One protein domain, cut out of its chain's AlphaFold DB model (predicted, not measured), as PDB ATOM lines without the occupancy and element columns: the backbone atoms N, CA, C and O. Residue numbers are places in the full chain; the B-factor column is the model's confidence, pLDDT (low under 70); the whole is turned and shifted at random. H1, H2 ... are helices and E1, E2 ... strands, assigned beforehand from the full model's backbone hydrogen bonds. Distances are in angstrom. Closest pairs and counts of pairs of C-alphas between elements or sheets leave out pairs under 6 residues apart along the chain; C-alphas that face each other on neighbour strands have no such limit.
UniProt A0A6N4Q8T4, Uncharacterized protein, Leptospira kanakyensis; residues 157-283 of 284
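This is residues 157 to 283 of the 284 residues of an uncharacterized protein of Leptospira kanakyensis (UniProt A0A6N4Q8T4). Two twisted sheets lie partly face to face as a loose sandwich, one made of E4, E1, E8 and E9, the other of E3, E2, E5, E7 and E6. The long strand E5 runs past the sandwich, and with E6 it makes a hairpin that reaches to one end of the long axis; short helices H1 and H2 sit towards the opposite end, and H3 is beside E8. The printed part has 127 residues, with nine named strands, E1 to E9, followed by three named helices, H1 to H3, and its class is mostly strand. The first sheet has the order E4, E1, E8, E9 and is mixed; the second is branched and antiparallel. The whole is compact, with a radius of gyration of the C-alphas of 15.1 A, and elongated, spanning 46 by 28 by 22 A.

E1, residues 159 to 163, is parallel to E8, residues 230 to 238, with N 233 and O 162 2.8 A apart. E4, residues 187 to 189, is an edge strand of this sheet and the antiparallel neighbour of E1, with N 159 and O 189 2.9 A apart, within hydrogen-bond range. E8 and E9, residues 243 to 250, form a hairpin, with N 232 and O 249 2.8 A apart. E2, residues 167 to 174, forms a hairpin with E3, residues 179 to 181, where N 180 and O 172 are 2.8 A apart. On the other side of E2 is E5, residues 192 to 206, with N 171 and O 197 2.9 A apart. E5 bends by 56 degrees at residue 195; on its side away from E2 are E6, residues 209 to 214, in a hairpin with E5, with N 206 and O 209 2.8 A apart, and E7, residues 219 to 225, with N 194 and O 223 2.8 A apart. Between the sheets, the closest C-alphas of E5 and E9, Phe 200 and Ser 244, are 5.2 A apart. H2, residues 261 to 265, and H3, residues 277 to 282, only graze the first sheet; H1, residues 256 to 259, does too, and is only just on it, with 5 pairs of C-alphas within 10 A. Every O i to N i+4 pair is within hydrogen-bond range in H2 and H3; H1 is too short for one.

E1 begins at C-alpha 159, (-20.664, 15.833, 1.385). E5, 42.5 A long, ends at C-alpha 206, (-37.965, 49.110, 6.175). E8 is 25.0 A long and E9 23.0 A. H3 ends at C-alpha 282, (-34.299, 46.107, -3.391).

The farthest C-alphas, Asp 176 and Gly 207, are 47.7 A apart. The printed part has no cut, and the link H2 to H3 is long. Residues 183 to 186 and 269 to 271 have pLDDT under 70.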
ATOM      1  N   THR A 157     -16.884   9.472   2.113       93.69
ATOM      2  CA  THR A 157     -17.205  10.490   3.108       93.69
ATOM      3  C   THR A 157     -18.336  11.370   2.597       93.69
ATOM      4  O   THR A 157     -18.283  11.863   1.471       93.69
ATOM      5  N   LYS A 158     -19.358  11.585   3.431       93.06
ATOM      6  CA  LYS A 158     -20.502  12.428   3.076       93.06
ATOM      7  C   LYS A 158     -20.051  13.837   2.684       93.06
ATOM      8  O   LYS A 158     -19.091  14.369   3.240       93.06
ATOM      9  N   GLY A 159     -20.768  14.425   1.737       91.81
ATOM     10  CA  GLY A 159     -20.664  15.833   1.385       91.81
ATOM     11  C   GLY A 159     -21.871  16.623   1.888       91.81
ATOM     12  O   GLY A 159     -22.796  16.082   2.503       91.81
ATOM     13  N   LEU A 160     -21.863  17.918   1.598       90.81
ATOM     14  CA  LEU A 160     -22.864  18.871   2.056       90.81
ATOM     15  C   LEU A 160     -23.508  19.599   0.871       90.81
ATOM     16  O   LEU A 160     -22.814  20.203   0.056       90.81
ATOM     17  N   ILE A 161     -24.842  19.588   0.805       90.94
ATOM     18  CA  ILE A 161     -25.620  20.444  -0.102       90.94
ATOM     19  C   ILE A 161     -26.324  21.490   0.746       90.94
ATOM     20  O   ILE A 161     -26.960  21.177   1.755       90.94
ATOM     21  N   VAL A 162     -26.191  22.743   0.344       88.62
ATOM     22  CA  VAL A 162     -26.561  23.884   1.173       88.62
ATOM     23  C   VAL A 162     -27.059  25.031   0.323       88.62
ATOM     24  O   VAL A 162     -26.648  25.199  -0.817       88.62
ATOM     25  N   PHE A 163     -27.930  25.840   0.910       88.62
ATOM     26  CA  PHE A 163     -28.660  26.888   0.215       88.62
ATOM     27  C   PHE A 163     -28.381  28.239   0.863       88.62
ATOM     28  O   PHE A 163     -28.070  28.316   2.055       88.62
ATOM     29  N   ASN A 164     -28.488  29.315   0.086       87.25
ATOM     30  CA  ASN A 164     -28.479  30.659   0.655       87.25
ATOM     31  C   ASN A 164     -29.778  30.942   1.434       87.25
ATOM     32  O   ASN A 164     -30.754  30.208   1.341       87.25
ATOM     33  N   GLY A 165     -29.804  32.028   2.209       84.88
ATOM     34  CA  GLY A 165     -30.960  32.370   3.051       84.88
ATOM     35  C   GLY A 165     -32.203  32.872   2.303       84.88
ATOM     36  O   GLY A 165     -33.178  33.226   2.956       84.88
ATOM     37  N   TYR A 166     -32.177  32.943   0.966       87.56
ATOM     38  CA  TYR A 166     -33.244  33.530   0.145       87.56
ATOM     39  C   TYR A 166     -34.038  32.470  -0.625       87.56
ATOM     40  O   TYR A 166     -34.251  32.578  -1.834       87.56
ATOM     41  N   VAL A 167     -34.447  31.409   0.066       90.12
ATOM     42  CA  VAL A 167     -35.017  30.223  -0.570       90.12
ATOM     43  C   VAL A 167     -36.189  29.646   0.227       90.12
ATOM     44  O   VAL A 167     -36.257  29.766   1.449       90.12
ATOM     45  N   THR A 168     -37.109  29.003  -0.480       91.62
ATOM     46  CA  THR A 168     -38.211  28.185   0.033       91.62
ATOM     47  C   THR A 168     -38.442  26.988  -0.898       91.62
ATOM     48  O   THR A 168     -37.793  26.882  -1.941       91.62
ATOM     49  N   GLU A 169     -39.372  26.098  -0.537       90.56
ATOM     50  CA  GLU A 169     -39.777  24.929  -1.341       90.56
ATOM     51  C   GLU A 169     -38.569  24.081  -1.791       90.56
ATOM     52  O   GLU A 169     -38.431  23.738  -2.966       90.56
ATOM     53  N   ILE A 170     -37.655  23.786  -0.857       92.56
ATOM     54  CA  ILE A 170     -36.432  23.037  -1.155       92.56
ATOM     55  C   ILE A 170     -36.732  21.540  -1.204       92.56
ATOM     56  O   ILE A 170     -37.080  20.930  -0.191       92.56
ATOM     57  N   LEU A 171     -36.497  20.934  -2.363       93.69
ATOM     58  CA  LEU A 171     -36.586  19.496  -2.563       93.69
ATOM     59  C   LEU A 171     -35.290  18.986  -3.189       93.69
ATOM     60  O   LEU A 171     -34.897  19.423  -4.270       93.69
ATOM     61  N   VAL A 172     -34.638  18.039  -2.522       94.50
ATOM     62  CA  VAL A 172     -33.469  17.333  -3.056       94.50
ATOM     63  C   VAL A 172     -33.883  15.914  -3.409       94.50
ATOM     64  O   VAL A 172     -34.518  15.241  -2.604       94.50
ATOM     65  N   THR A 173     -33.540  15.465  -4.610       95.50
ATOM     66  CA  THR A 173     -33.757  14.095  -5.079       95.50
ATOM     67  C   THR A 173     -32.401  13.465  -5.367       95.50
ATOM     68  O   THR A 173     -31.602  14.069  -6.083       95.50
ATOM     69  N   ASP A 174     -32.111  12.304  -4.786       94.81
ATOM     70  CA  ASP A 174     -30.872  11.571  -5.072       94.81
ATOM     71  C   ASP A 174     -30.971  10.740  -6.365       94.81
ATOM     72  O   ASP A 174     -32.014  10.686  -7.021       94.81
ATOM     73  N   GLY A 175     -29.864  10.102  -6.749       91.00
ATOM     74  CA  GLY A 175     -29.795   9.256  -7.944       91.00
ATOM     75  C   GLY A 175     -30.699   8.018  -7.902       91.00
ATOM     76  O   GLY A 175     -31.038   7.497  -8.963       91.00
ATOM     77  N   ASP A 176     -31.125   7.595  -6.712       92.62
ATOM     78  CA  ASP A 176     -32.037   6.466  -6.504       92.62
ATOM     79  C   ASP A 176     -33.513   6.911  -6.506       92.62
ATOM     80  O   ASP A 176     -34.426   6.086  -6.439       92.62
ATOM     81  N   GLY A 177     -33.771   8.220  -6.614       92.50
ATOM     82  CA  GLY A 177     -35.105   8.811  -6.627       92.50
ATOM     83  C   GLY A 177     -35.677   9.114  -5.239       92.50
ATOM     84  O   GLY A 177     -36.836   9.536  -5.146       92.50
ATOM     85  N   ASN A 178     -34.899   8.941  -4.164       93.31
ATOM     86  CA  ASN A 178     -35.322   9.321  -2.820       93.31
ATOM     87  C   ASN A 178     -35.415  10.839  -2.717       93.31
ATOM     88  O   ASN A 178     -34.540  11.570  -3.182       93.31
ATOM     89  N   LYS A 179     -36.485  11.313  -2.079       93.06
ATOM     90  CA  LYS A 179     -36.817  12.733  -1.972       93.06
ATOM     91  C   LYS A 179     -36.644  13.235  -0.547       93.06
ATOM     92  O   LYS A 179     -37.168  12.644   0.394       93.06
ATOM     93  N   TYR A 180     -35.981  14.376  -0.414       90.38
ATOM     94  CA  TYR A 180     -35.669  15.035   0.847       90.38
ATOM     95  C   TYR A 180     -36.235  16.460   0.831       90.38
ATOM     96  O   TYR A 180     -35.750  17.319   0.092       90.38
ATOM     97  N   ASP A 181     -37.272  16.707   1.636       86.81
ATOM     98  CA  ASP A 181     -37.839  18.044   1.873       86.81
ATOM     99  C   ASP A 181     -37.001  18.757   2.948       86.81
ATOM    100  O   ASP A 181     -37.015  18.395   4.130       86.81
ATOM    101  N   ILE A 182     -36.208  19.740   2.520       80.38
ATOM    102  CA  ILE A 182     -35.223  20.428   3.360       80.38
ATOM    103  C   ILE A 182     -35.883  21.673   3.954       80.38
ATOM    104  O   ILE A 182     -35.895  22.744   3.353       80.38
ATOM    105  N   LYS A 183     -36.422  21.537   5.169       69.19
ATOM    106  CA  LYS A 183     -37.016  22.667   5.912       69.19
ATOM    107  C   LYS A 183     -36.060  23.346   6.891       69.19
ATOM    108  O   LYS A 183     -36.229  24.531   7.137       69.19
ATOM    109  N   ASN A 184     -35.063  22.630   7.427       57.69
ATOM    110  CA  ASN A 184     -34.091  23.148   8.404       57.69
ATOM    111  C   ASN A 184     -32.680  22.578   8.158       57.69
ATOM    112  O   ASN A 184     -32.529  21.387   7.927       57.69
ATOM    113  N   THR A 185     -31.657  23.430   8.207       57.81
ATOM    114  CA  THR A 185     -30.246  23.149   7.875       57.81
ATOM    115  C   THR A 185     -29.481  22.354   8.951       57.81
ATOM    116  O   THR A 185     -29.862  22.406  10.123       57.81
ATOM    117  N   PRO A 186     -28.323  21.724   8.628       63.44
ATOM    118  CA  PRO A 186     -27.811  21.273   7.322       63.44
ATOM    119  C   PRO A 186     -27.893  19.738   7.124       63.44
ATOM    120  O   PRO A 186     -27.802  18.976   8.087       63.44
ATOM    121  N   PHE A 187     -27.999  19.282   5.864       74.88
ATOM    122  CA  PHE A 187     -28.136  17.860   5.504       74.88
ATOM    123  C   PHE A 187     -26.890  17.298   4.821       74.88
ATOM    124  O   PHE A 187     -26.340  17.890   3.892       74.88
ATOM    125  N   LEU A 188     -26.468  16.127   5.291       88.81
ATOM    126  CA  LEU A 188     -25.307  15.403   4.792       88.81
ATOM    127  C   LEU A 188     -25.751  14.294   3.855       88.81
ATOM    128  O   LEU A 188     -26.596  13.480   4.226       88.81
ATOM    129  N   PHE A 189     -25.127  14.227   2.686       91.31
ATOM    130  CA  PHE A 189     -25.469  13.258   1.654       91.31
ATOM    131  C   PHE A 189     -24.269  12.389   1.310       91.31
ATOM    132  O   PHE A 189     -23.123  12.844   1.344       91.31
ATOM    133  N   ALA A 190     -24.532  11.129   0.968       93.50
ATOM    134  CA  ALA A 190     -23.519  10.312   0.321       93.50
ATOM    135  C   ALA A 190     -23.114  10.957  -1.024       93.50
ATOM    136  O   ALA A 190     -23.934  11.642  -1.641       93.50
ATOM    137  N   PRO A 191     -21.866  10.770  -1.483       95.00
ATOM    138  CA  PRO A 191     -21.439  11.246  -2.797       95.00
ATOM    139  C   PRO A 191     -22.325  10.669  -3.906       95.00
ATOM    140  O   PRO A 191     -22.704   9.501  -3.846       95.00
ATOM    141  N   GLY A 192     -22.642  11.466  -4.926       95.56
ATOM    142  CA  GLY A 192     -23.555  11.030  -5.981       95.56
ATOM    143  C   GLY A 192     -24.155  12.167  -6.798       95.56
ATOM    144  O   GLY A 192     -23.793  13.333  -6.642       95.56
ATOM    145  N   ASN A 193     -25.077  11.812  -7.689       97.19
ATOM    146  CA  ASN A 193     -25.829  12.771  -8.492       97.19
ATOM    147  C   ASN A 193     -27.128  13.148  -7.783       97.19
ATOM    148  O   ASN A 193     -27.799  12.285  -7.222       97.19
ATOM    149  N   PHE A 194     -27.482  14.427  -7.851       96.50
ATOM    150  CA  PHE A 194     -28.674  14.974  -7.223       96.50
ATOM    151  C   PHE A 194     -29.411  15.911  -8.171       96.50
ATOM    152  O   PHE A 194     -28.806  16.622  -8.978       96.50
ATOM    153  N   GLU A 195     -30.726  15.959  -8.013       96.81
ATOM    154  CA  GLU A 195     -31.585  17.014  -8.530       96.81
ATOM    155  C   GLU A 195     -32.066  17.875  -7.373       96.81
ATOM    156  O   GLU A 195     -32.627  17.384  -6.396       96.81
ATOM    157  N   VAL A 196     -31.836  19.176  -7.481       94.94
ATOM    158  CA  VAL A 196     -32.203  20.140  -6.457       94.94
ATOM    159  C   VAL A 196     -33.202  21.118  -7.028       94.94
ATOM    160  O   VAL A 196     -32.886  21.878  -7.945       94.94
ATOM    161  N   GLN A 197     -34.395  21.113  -6.455       95.31
ATOM    162  CA  GLN A 197     -35.438  22.085  -6.710       95.31
ATOM    163  C   GLN A 197     -35.475  23.096  -5.570       95.31
ATOM    164  O   GLN A 197     -35.431  22.726  -4.397       95.31
ATOM    165  N   SER A 198     -35.550  24.378  -5.908       93.88
ATOM    166  CA  SER A 198     -35.771  25.423  -4.918       93.88
ATOM    167  C   SER A 198     -36.460  26.637  -5.531       93.88
ATOM    168  O   SER A 198     -36.528  26.791  -6.757       93.88
ATOM    169  N   LYS A 199     -37.004  27.500  -4.677       94.38
ATOM    170  CA  LYS A 199     -37.733  28.696  -5.086       94.38
ATOM    171  C   LYS A 199     -37.230  29.908  -4.333       94.38
ATOM    172  O   LYS A 199     -37.094  29.869  -3.115       94.38
ATOM    173  N   PHE A 200     -36.988  31.001  -5.043       94.25
ATOM    174  CA  PHE A 200     -36.554  32.235  -4.412       94.25
ATOM    175  C   PHE A 200     -37.643  32.790  -3.489       94.25
ATOM    176  O   PHE A 200     -38.801  32.952  -3.896       94.25
ATOM    177  N   TYR A 201     -37.242  33.129  -2.266       92.81
ATOM    178  CA  TYR A 201     -38.087  33.767  -1.266       92.81
ATOM    179  C   TYR A 201     -37.261  34.730  -0.418       92.81
ATOM    180  O   TYR A 201     -36.212  34.372   0.103       92.81
ATOM    181  N   THR A 202     -37.751  35.950  -0.229       91.50
ATOM    182  CA  THR A 202     -37.145  36.901   0.708       91.50
ATOM    183  C   THR A 202     -38.198  37.851   1.254       91.50
ATOM    184  O   THR A 202     -39.181  38.169   0.582       91.50
ATOM    185  N   SER A 203     -37.979  38.342   2.467       89.25
ATOM    186  CA  SER A 203     -38.775  39.407   3.063       89.25
ATOM    187  C   SER A 203     -37.828  40.437   3.654       89.25
ATOM    188  O   SER A 203     -36.920  40.084   4.403       89.25
ATOM    189  N   PHE A 204     -38.055  41.714   3.365       86.31
ATOM    190  CA  PHE A 204     -37.339  42.796   4.034       86.31
ATOM    191  C   PHE A 204     -38.310  43.734   4.733       86.31
ATOM    192  O   PHE A 204     -39.468  43.890   4.337       86.31
ATOM    193  N   LYS A 205     -37.807  44.363   5.792       84.69
ATOM    194  CA  LYS A 205     -38.535  45.333   6.595       84.69
ATOM    195  C   LYS A 205     -37.791  46.663   6.563       84.69
ATOM    196  O   LYS A 205     -36.619  46.717   6.921       84.69
ATOM    197  N   LYS A 206     -38.475  47.733   6.163       82.88
ATOM    198  CA  LYS A 206     -37.965  49.110   6.175       82.88
ATOM    199  C   LYS A 206     -38.930  49.984   6.976       82.88
ATOM    200  O   LYS A 206     -39.996  50.361   6.494       82.88
ATOM    201  N   GLY A 207     -38.582  50.262   8.233       85.94
ATOM    202  CA  GLY A 207     -39.498  50.899   9.186       85.94
ATOM    203  C   GLY A 207     -40.722  50.017   9.457       85.94
ATOM    204  O   GLY A 207     -40.580  48.863   9.863       85.94
ATOM    205  N   ASN A 208     -41.919  50.549   9.195       89.50
ATOM    206  CA  ASN A 208     -43.187  49.817   9.329       89.50
ATOM    207  C   ASN A 208     -43.588  49.050   8.057       89.50
ATOM    208  O   ASN A 208     -44.579  48.327   8.069       89.50
ATOM    209  N   TYR A 209     -42.839  49.201   6.964       83.62
ATOM    210  CA  TYR A 209     -43.115  48.515   5.708       83.62
ATOM    211  C   TYR A 209     -42.419  47.156   5.678       83.62
ATOM    212  O   TYR A 209     -41.204  47.086   5.864       83.62
ATOM    213  N   GLN A 210     -43.175  46.089   5.418       90.12
ATOM    214  CA  GLN A 210     -42.643  44.760   5.136       90.12
ATOM    215  C   GLN A 210     -43.111  44.332   3.748       90.12
ATOM    216  O   GLN A 210     -44.307  44.354   3.465       90.12
ATOM    217  N   HIS A 211     -42.170  43.937   2.894       88.88
ATOM    218  CA  HIS A 211     -42.475  43.387   1.580       88.88
ATOM    219  C   HIS A 211     -41.852  42.011   1.440       88.88
ATOM    220  O   HIS A 211     -40.710  41.792   1.845       88.88
ATOM    221  N   THR A 212     -42.611  41.091   0.855       91.00
ATOM    222  CA  THR A 212     -42.178  39.725   0.577       91.00
ATOM    223  C   THR A 212     -42.129  39.516  -0.927       91.00
ATOM    224  O   THR A 212     -43.119  39.745  -1.615       91.00
ATOM    225  N   TYR A 213     -40.982  39.059  -1.421       90.12
ATOM    226  CA  TYR A 213     -40.822  38.601  -2.794       90.12
ATOM    227  C   TYR A 213     -40.781  37.084  -2.806       90.12
ATOM    228  O   TYR A 213     -40.083  36.446  -2.016       90.12
ATOM    229  N   THR A 214     -41.533  36.499  -3.723       92.50
ATOM    230  CA  THR A 214     -41.539  35.060  -3.959       92.50
ATOM    231  C   THR A 214     -41.635  34.850  -5.456       92.50
ATOM    232  O   THR A 214     -42.526  35.408  -6.098       92.50
ATOM    233  N   ALA A 215     -40.712  34.073  -6.018       93.06
ATOM    234  CA  ALA A 215     -40.779  33.733  -7.433       93.06
ATOM    235  C   ALA A 215     -42.073  32.969  -7.740       93.06
ATOM    236  O   ALA A 215     -42.589  32.254  -6.882       93.06
ATOM    237  N   LYS A 216     -42.602  33.068  -8.964       91.62
ATOM    238  CA  LYS A 216     -43.796  32.285  -9.334       91.62
ATOM    239  C   LYS A 216     -43.480  30.803  -9.463       91.62
ATOM    240  O   LYS A 216     -44.239  29.968  -8.976       91.62
ATOM    241  N   THR A 217     -42.356  30.486 -10.097       89.25
ATOM    242  CA  THR A 217     -41.953  29.111 -10.388       89.25
ATOM    243  C   THR A 217     -40.657  28.735  -9.660       89.25
ATOM    244  O   THR A 217     -39.717  29.545  -9.594       89.25
ATOM    245  N   PRO A 218     -40.589  27.514  -9.094       91.81
ATOM    246  CA  PRO A 218     -39.331  26.942  -8.636       91.81
ATOM    247  C   PRO A 218     -38.434  26.610  -9.836       91.81
ATOM    248  O   PRO A 218     -38.909  26.472 -10.965       91.81
ATOM    249  N   ILE A 219     -37.140  26.451  -9.579       95.25
ATOM    250  CA  ILE A 219     -36.161  25.979 -10.559       95.25
ATOM    251  C   ILE A 219     -35.521  24.687 -10.060       95.25
ATOM    252  O   ILE A 219     -35.259  24.543  -8.867       95.25
ATOM    253  N   THR A 220     -35.263  23.759 -10.980       96.25
ATOM    254  CA  THR A 220     -34.553  22.506 -10.706       96.25
ATOM    255  C   THR A 220     -33.180  22.539 -11.367       96.25
ATOM    256  O   THR A 220     -33.037  22.977 -12.509       96.25
ATOM    257  N   SER A 221     -32.153  22.076 -10.665       96.56
ATOM    258  CA  SER A 221     -30.796  21.943 -11.197       96.56
ATOM    259  C   SER A 221     -30.193  20.602 -10.823       96.56
ATOM    260  O   SER A 221     -30.425  20.091  -9.732       96.56
ATOM    261  N   LYS A 222     -29.404  20.044 -11.737       96.94
ATOM    262  CA  LYS A 222     -28.635  18.820 -11.510       96.94
ATOM    263  C   LYS A 222     -27.269  19.187 -10.944       96.94
ATOM    264  O   LYS A 222     -26.667  20.161 -11.395       96.94
ATOM    265  N   LEU A 223     -26.783  18.412  -9.985       95.38
ATOM    266  CA  LEU A 223     -25.443  18.554  -9.424       95.38
ATOM    267  C   LEU A 223     -24.833  17.186  -9.116       95.38
ATOM    268  O   LEU A 223     -25.551  16.208  -8.917       95.38
ATOM    269  N   THR A 224     -23.507  17.134  -9.040       95.62
ATOM    270  CA  THR A 224     -22.762  15.947  -8.609       95.62
ATOM    271  C   THR A 224     -21.973  16.301  -7.359       95.62
ATOM    272  O   THR A 224     -21.079  17.145  -7.404       95.62
ATOM    273  N   LEU A 225     -22.309  15.667  -6.239       94.56
ATOM    274  CA  LEU A 225     -21.646  15.860  -4.958       94.56
ATOM    275  C   LEU A 225     -20.430  14.940  -4.853       94.56
ATOM    276  O   LEU A 225     -20.555  13.716  -4.929       94.56
ATOM    277  N   GLN A 226     -19.260  15.540  -4.652       94.00
ATOM    278  CA  GLN A 226     -18.028  14.804  -4.381       94.00
ATOM    279  C   GLN A 226     -17.925  14.429  -2.893       94.00
ATOM    280  O   GLN A 226     -18.569  15.051  -2.043       94.00
ATOM    281  N   PRO A 227     -17.105  13.424  -2.547       93.75
ATOM    282  CA  PRO A 227     -16.869  13.088  -1.154       93.75
ATOM    283  C   PRO A 227     -16.183  14.217  -0.389       93.75
ATOM    284  O   PRO A 227     -15.302  14.879  -0.936       93.75
ATOM    285  N   ALA A 228     -16.571  14.417   0.874       92.75
ATOM    286  CA  ALA A 228     -16.018  15.456   1.753       92.75
ATOM    287  C   ALA A 228     -15.908  16.844   1.081       92.75
ATOM    288  O   ALA A 228     -14.911  17.552   1.237       92.75
ATOM    289  N   SER A 229     -16.913  17.216   0.289       91.25
ATOM    290  CA  SER A 229     -17.015  18.529  -0.344       91.25
ATOM    291  C   SER A 229     -18.347  19.193  -0.001       91.25
ATOM    292  O   SER A 229     -19.248  18.574   0.575       91.25
ATOM    293  N   ALA A 230     -18.469  20.475  -0.332       90.56
ATOM    294  CA  ALA A 230     -19.701  21.228  -0.174       90.56
ATOM    295  C   ALA A 230     -20.118  21.868  -1.499       90.56
ATOM    296  O   ALA A 230     -19.276  22.366  -2.247       90.56
ATOM    297  N   ILE A 231     -21.422  21.895  -1.774       91.88
ATOM    298  CA  ILE A 231     -22.000  22.615  -2.911       91.88
ATOM    299  C   ILE A 231     -23.028  23.619  -2.398       91.88
ATOM    300  O   ILE A 231     -24.034  23.254  -1.784       91.88
ATOM    301  N   ALA A 232     -22.769  24.892  -2.692       90.88
ATOM    302  CA  ALA A 232     -23.721  25.980  -2.565       90.88
ATOM    303  C   ALA A 232     -24.717  25.940  -3.717       90.88
ATOM    304  O   ALA A 232     -24.323  25.989  -4.882       90.88
ATOM    305  N   VAL A 233     -25.999  25.960  -3.391       92.75
ATOM    306  CA  VAL A 233     -27.082  26.283  -4.312       92.75
ATOM    307  C   VAL A 233     -27.500  27.716  -4.005       92.75
ATOM    308  O   VAL A 233     -28.252  27.990  -3.069       92.75
ATOM    309  N   CYS A 234     -26.924  28.656  -4.750       92.56
ATOM    310  CA  CYS A 234     -27.192  30.075  -4.580       92.56
ATOM    311  C   CYS A 234     -28.418  30.446  -5.408       92.56
ATOM    312  O   CYS A 234     -28.323  30.596  -6.629       92.56
ATOM    313  N   THR A 235     -29.560  30.569  -4.738       92.44
ATOM    314  CA  THR A 235     -30.828  30.914  -5.379       92.44
ATOM    315  C   THR A 235     -30.983  32.429  -5.466       92.44
ATOM    316  O   THR A 235     -30.875  33.130  -4.458       92.44
ATOM    317  N   ASP A 236     -31.232  32.952  -6.664       93.19
ATOM    318  CA  ASP A 236     -31.512  34.373  -6.901       93.19
ATOM    319  C   ASP A 236     -32.827  34.544  -7.684       93.19
ATOM    320  O   ASP A 236     -33.475  33.565  -8.072       93.19
ATOM    321  N   PHE A 237     -33.252  35.790  -7.879       93.56
ATOM    322  CA  PHE A 237     -34.500  36.137  -8.547       93.56
ATOM    323  C   PHE A 237     -34.261  36.843  -9.881       93.56
ATOM    324  O   PHE A 237     -33.677  37.927  -9.938       93.56
ATOM    325  N   ASP A 238     -34.782  36.262 -10.962       89.62
ATOM    326  CA  ASP A 238     -34.898  36.937 -12.252       89.62
ATOM    327  C   ASP A 238     -36.194  37.754 -12.258       89.62
ATOM    328  O   ASP A 238     -37.287  37.223 -12.464       89.62
ATOM    329  N   SER A 239     -36.077  39.063 -12.029       85.50
ATOM    330  CA  SER A 239     -37.231  39.966 -11.977       85.50
ATOM    331  C   SER A 239     -37.927  40.155 -13.328       85.50
ATOM    332  O   SER A 239     -39.091  40.543 -13.349       85.50
ATOM    333  N   VAL A 240     -37.234  39.909 -14.446       86.69
ATOM    334  CA  VAL A 240     -37.807  40.046 -15.796       86.69
ATOM    335  C   VAL A 240     -38.694  38.843 -16.099       86.69
ATOM    336  O   VAL A 240     -39.810  39.001 -16.590       86.69
ATOM    337  N   LYS A 241     -38.219  37.640 -15.762       87.88
ATOM    338  CA  LYS A 241     -38.965  36.390 -15.982       87.88
ATOM    339  C   LYS A 241     -39.898  36.034 -14.826       87.88
ATOM    340  O   LYS A 241     -40.790  35.210 -14.998       87.88
ATOM    341  N   ASN A 242     -39.718  36.669 -13.669       86.88
ATOM    342  CA  ASN A 242     -40.398  36.349 -12.414       86.88
ATOM    343  C   ASN A 242     -40.181  34.884 -11.980       86.88
ATOM    344  O   ASN A 242     -41.102  34.190 -11.537       86.88
ATOM    345  N   THR A 243     -38.943  34.413 -12.134       92.12
ATOM    346  CA  THR A 243     -38.533  33.031 -11.854       92.12
ATOM    347  C   THR A 243     -37.306  32.990 -10.954       92.12
ATOM    348  O   THR A 243     -36.545  33.953 -10.859       92.12
ATOM    349  N   SER A 244     -37.093  31.846 -10.310       93.75
ATOM    350  CA  SER A 244     -35.867  31.576  -9.553       93.75
ATOM    351  C   SER A 244     -34.710  31.254 -10.503       93.75
ATOM    352  O   SER A 244     -34.930  30.688 -11.575       93.75
ATOM    353  N   THR A 245     -33.479  31.567 -10.110       94.06
ATOM    354  CA  THR A 245     -32.251  31.130 -10.790       94.06
ATOM    355  C   THR A 245     -31.330  30.433  -9.795       94.06
ATOM    356  O   THR A 245     -31.347  30.756  -8.610       94.06
ATOM    357  N   HIS A 246     -30.530  29.474 -10.260       94.25
ATOM    358  CA  HIS A 246     -29.499  28.824  -9.451       94.25
ATOM    359  C   HIS A 246     -28.113  29.171  -9.990       94.25
ATOM    360  O   HIS A 246     -27.855  29.047 -11.186       94.25
ATOM    361  N   THR A 247     -27.205  29.531  -9.088       94.19
ATOM    362  CA  THR A 247     -25.758  29.469  -9.319       94.19
ATOM    363  C   THR A 247     -25.184  28.407  -8.392       94.19
ATOM    364  O   THR A 247     -25.327  28.509  -7.173       94.19
ATOM    365  N   LEU A 248     -24.575  27.369  -8.962       93.25
ATOM    366  CA  LEU A 248     -23.977  26.279  -8.195       93.25
ATOM    367  C   LEU A 248     -22.503  26.583  -7.934       93.25
ATOM    368  O   LEU A 248     -21.758  26.845  -8.877       93.25
ATOM    369  N   ILE A 249     -22.079  26.537  -6.671       91.31
ATOM    370  CA  ILE A 249     -20.694  26.827  -6.279       91.31
ATOM    371  C   ILE A 249     -20.155  25.652  -5.481       91.31
ATOM    372  O   ILE A 249     -20.584  25.402  -4.358       91.31
ATOM    373  N   SER A 250     -19.214  24.923  -6.074       89.69
ATOM    374  CA  SER A 250     -18.518  23.823  -5.408       89.69
ATOM    375  C   SER A 250     -17.382  24.358  -4.538       89.69
ATOM    376  O   SER A 250     -16.695  25.297  -4.929       89.69
ATOM    377  N   SER A 251     -17.117  23.723  -3.395       87.50
ATOM    378  CA  SER A 251     -15.884  23.939  -2.625       87.50
ATOM    379  C   SER A 251     -14.626  23.459  -3.364       87.50
ATOM    380  O   SER A 251     -13.520  23.711  -2.883       87.50
ATOM    381  N   GLY A 252     -14.808  22.780  -4.503       88.12
ATOM    382  CA  GLY A 252     -13.766  22.200  -5.337       88.12
ATOM    383  C   GLY A 252     -13.519  20.736  -4.988       88.12
ATOM    384  O   GLY A 252     -14.465  19.974  -4.772       88.12
ATOM    385  N   LYS A 253     -12.242  20.363  -4.919       91.31
ATOM    386  CA  LYS A 253     -11.769  19.021  -4.548       91.31
ATOM    387  C   LYS A 253     -12.232  18.587  -3.144       91.31
ATOM    388  O   LYS A 253     -12.502  19.437  -2.290       91.31
ATOM    389  N   PRO A 254     -12.243  17.267  -2.858       92.62
ATOM    390  CA  PRO A 254     -12.460  16.752  -1.511       92.62
ATOM    391  C   PRO A 254     -11.512  17.397  -0.502       92.62
ATOM    392  O   PRO A 254     -10.305  17.517  -0.742       92.62
ATOM    393  N   ASN A 255     -12.053  17.790   0.642       92.00
ATOM    394  CA  ASN A 255     -11.304  18.460   1.688       92.00
ATOM    395  C   ASN A 255     -11.398  17.640   2.988       92.00
ATOM    396  O   ASN A 255     -12.485  17.554   3.561       92.00
ATOM    397  N   PRO A 256     -10.285  17.069   3.492       91.94
ATOM    398  CA  PRO A 256     -10.253  16.350   4.766       91.94
ATOM    399  C   PRO A 256     -10.885  17.118   5.928       91.94
ATOM    400  O   PRO A 256     -11.537  16.513   6.776       91.94
ATOM    401  N   TYR A 257     -10.778  18.448   5.947       89.62
ATOM    402  CA  TYR A 257     -11.394  19.280   6.977       89.62
ATOM    403  C   TYR A 257     -12.931  19.178   6.989       89.62
ATOM    404  O   TYR A 257     -13.565  19.207   8.045       89.62
ATOM    405  N   LEU A 258     -13.537  18.981   5.817       88.38
ATOM    406  CA  LEU A 258     -14.976  18.791   5.638       88.38
ATOM    407  C   LEU A 258     -15.420  17.334   5.854       88.38
ATOM    408  O   LEU A 258     -16.586  17.024   5.647       88.38
ATOM    409  N   SER A 259     -14.534  16.430   6.286       86.81
ATOM    410  CA  SER A 259     -14.908  15.037   6.576       86.81
ATOM    411  C   SER A 259     -15.692  14.861   7.885       86.81
ATOM    412  O   SER A 259     -16.349  13.839   8.083       86.81
ATOM    413  N   SER A 260     -15.642  15.857   8.774       84.94
ATOM    414  CA  SER A 260     -16.326  15.851  10.067       84.94
ATOM    415  C   SER A 260     -17.742  16.411   9.959       84.94
ATOM    416  O   SER A 260     -17.942  17.557   9.544       84.94
ATOM    417  N   GLU A 261     -18.736  15.649  10.430       78.12
ATOM    418  CA  GLU A 261     -20.131  16.111  10.478       78.12
ATOM    419  C   GLU A 261     -20.287  17.396  11.316       78.12
ATOM    420  O   GLU A 261     -21.095  18.264  10.982       78.12
ATOM    421  N   THR A 262     -19.499  17.552  12.386       80.19
ATOM    422  CA  THR A 262     -19.519  18.747  13.245       80.19
ATOM    423  C   THR A 262     -19.036  19.983  12.493       80.19
ATOM    424  O   THR A 262     -19.644  21.050  12.605       80.19
ATOM    425  N   THR A 263     -17.977  19.836  11.692       78.38
ATOM    426  CA  THR A 263     -17.454  20.916  10.847       78.38
ATOM    427  C   THR A 263     -18.481  21.322   9.799       78.38
ATOM    428  O   THR A 263     -18.789  22.507   9.665       78.38
ATOM    429  N   LEU A 264     -19.071  20.343   9.109       72.69
ATOM    430  CA  LEU A 264     -20.094  20.585   8.092       72.69
ATOM    431  C   LEU A 264     -21.324  21.296   8.668       72.69
ATOM    432  O   LEU A 264     -21.863  22.203   8.038       72.69
ATOM    433  N   LYS A 265     -21.730  20.965   9.900       71.00
ATOM    434  CA  LYS A 265     -22.848  21.639  10.579       71.00
ATOM    435  C   LYS A 265     -22.600  23.113  10.893       71.00
ATOM    436  O   LYS A 265     -23.557  23.869  11.025       71.00
ATOM    437  N   ARG A 266     -21.337  23.521  11.023       71.75
ATOM    438  CA  ARG A 266     -20.933  24.903  11.342       71.75
ATOM    439  C   ARG A 266     -20.455  25.684  10.116       71.75
ATOM    440  O   ARG A 266     -20.047  26.837  10.249       71.75
ATOM    441  N   PHE A 267     -20.507  25.069   8.938       72.56
ATOM    442  CA  PHE A 267     -20.078  25.670   7.686       72.56
ATOM    443  C   PHE A 267     -20.965  26.869   7.320       72.56
ATOM    444  O   PHE A 267     -22.175  26.733   7.132       72.56
ATOM    445  N   ASN A 268     -20.371  28.064   7.233       71.50
ATOM    446  CA  ASN A 268     -21.105  29.300   6.964       71.50
ATOM    447  C   ASN A 268     -21.074  29.667   5.473       71.50
ATOM    448  O   ASN A 268     -20.231  30.416   4.981       71.50
ATOM    449  N   MET A 269     -22.082  29.178   4.766       67.62
ATOM    450  CA  MET A 269     -22.238  29.312   3.319       67.62
ATOM    451  C   MET A 269     -22.477  30.717   2.787       67.62
ATOM    452  O   MET A 269     -22.286  30.946   1.592       67.62
ATOM    453  N   ALA A 270     -22.897  31.660   3.635       64.75
ATOM    454  CA  ALA A 270     -23.233  33.013   3.191       64.75
ATOM    455  C   ALA A 270     -22.048  33.719   2.506       64.75
ATOM    456  O   ALA A 270     -22.250  34.674   1.761       64.75
ATOM    457  N   ARG A 271     -20.822  33.234   2.737       69.94
ATOM    458  CA  ARG A 271     -19.590  33.736   2.124       69.94
ATOM    459  C   ARG A 271     -19.232  33.117   0.771       69.94
ATOM    460  O   ARG A 271     -18.397  33.687   0.075       69.94
ATOM    461  N   LEU A 272     -19.828  31.982   0.399       77.50
ATOM    462  CA  LEU A 272     -19.575  31.327  -0.891       77.50
ATOM    463  C   LEU A 272     -20.510  31.834  -1.984       77.50
ATOM    464  O   LEU A 272     -20.085  31.979  -3.125       77.50
ATOM    465  N   CYS A 273     -21.765  32.131  -1.646       85.38
ATOM    466  CA  CYS A 273     -22.689  32.687  -2.621       85.38
ATOM    467  C   CYS A 273     -22.351  34.146  -2.945       85.38
ATOM    468  O   CYS A 273     -22.174  34.945  -2.021       85.38
ATOM    469  N   PRO A 274     -22.327  34.540  -4.232       81.25
ATOM    470  CA  PRO A 274     -22.279  35.946  -4.587       81.25
ATOM    471  C   PRO A 274     -23.485  36.653  -3.971       81.25
ATOM    472  O   PRO A 274     -24.572  36.082  -3.830       81.25
ATOM    473  N   LYS A 275     -23.296  37.922  -3.604       82.19
ATOM    474  CA  LYS A 275     -24.402  38.764  -3.145       82.19
ATOM    475  C   LYS A 275     -25.485  38.775  -4.226       82.19
ATOM    476  O   LYS A 275     -25.189  39.151  -5.358       82.19
ATOM    477  N   SER A 276     -26.718  38.419  -3.863       82.31
ATOM    478  CA  SER A 276     -27.856  38.422  -4.794       82.31
ATOM    479  C   SER A 276     -27.969  39.780  -5.492       82.31
ATOM    480  O   SER A 276     -27.981  40.830  -4.840       82.31
ATOM    481  N   ILE A 277     -28.035  39.757  -6.825       83.69
ATOM    482  CA  ILE A 277     -28.146  40.967  -7.651       83.69
ATOM    483  C   ILE A 277     -29.491  41.632  -7.379       83.69
ATOM    484  O   ILE A 277     -29.586  42.858  -7.308       83.69
ATOM    485  N   PHE A 278     -30.536  40.822  -7.207       87.00
ATOM    486  CA  PHE A 278     -31.853  41.319  -6.852       87.00
ATOM    487  C   PHE A 278     -31.845  42.001  -5.480       87.00
ATOM    488  O   PHE A 278     -32.293  43.142  -5.365       87.00
ATOM    489  N   MET A 279     -31.268  41.357  -4.459       84.12
ATOM    490  CA  MET A 279     -31.222  41.905  -3.099       84.12
ATOM    491  C   MET A 279     -30.447  43.218  -3.017       84.12
ATOM    492  O   MET A 279     -30.896  44.125  -2.325       84.12
ATOM    493  N   GLN A 280     -29.353  43.360  -3.768       85.50
ATOM    494  CA  GLN A 280     -28.619  44.628  -3.854       85.50
ATOM    495  C   GLN A 280     -29.474  45.780  -4.407       85.50
ATOM    496  O   GLN A 280     -29.247  46.932  -4.057       85.50
ATOM    497  N   LYS A 281     -30.460  45.487  -5.265       83.88
ATOM    498  CA  LYS A 281     -31.357  46.505  -5.835       83.88
ATOM    499  C   LYS A 281     -32.502  46.870  -4.894       83.88
ATOM    500  O   LYS A 281     -32.879  48.036  -4.831       83.88
ATOM    501  N   VAL A 282     -33.087  45.888  -4.205       80.75
ATOM    502  CA  VAL A 282     -34.299  46.107  -3.391       80.75
ATOM    503  C   VAL A 282     -34.014  46.415  -1.922       80.75
ATOM    504  O   VAL A 282     -34.882  46.954  -1.237       80.75
ATOM    505  N   ASN A 283     -32.809  46.108  -1.442       74.94
ATOM    506  CA  ASN A 283     -32.345  46.410  -0.090       74.94
ATOM    507  C   ASN A 283     -30.851  46.815  -0.101       74.94
ATOM    508  O   ASN A 283     -30.017  46.021   0.346       74.94
TER     509      ASN A 283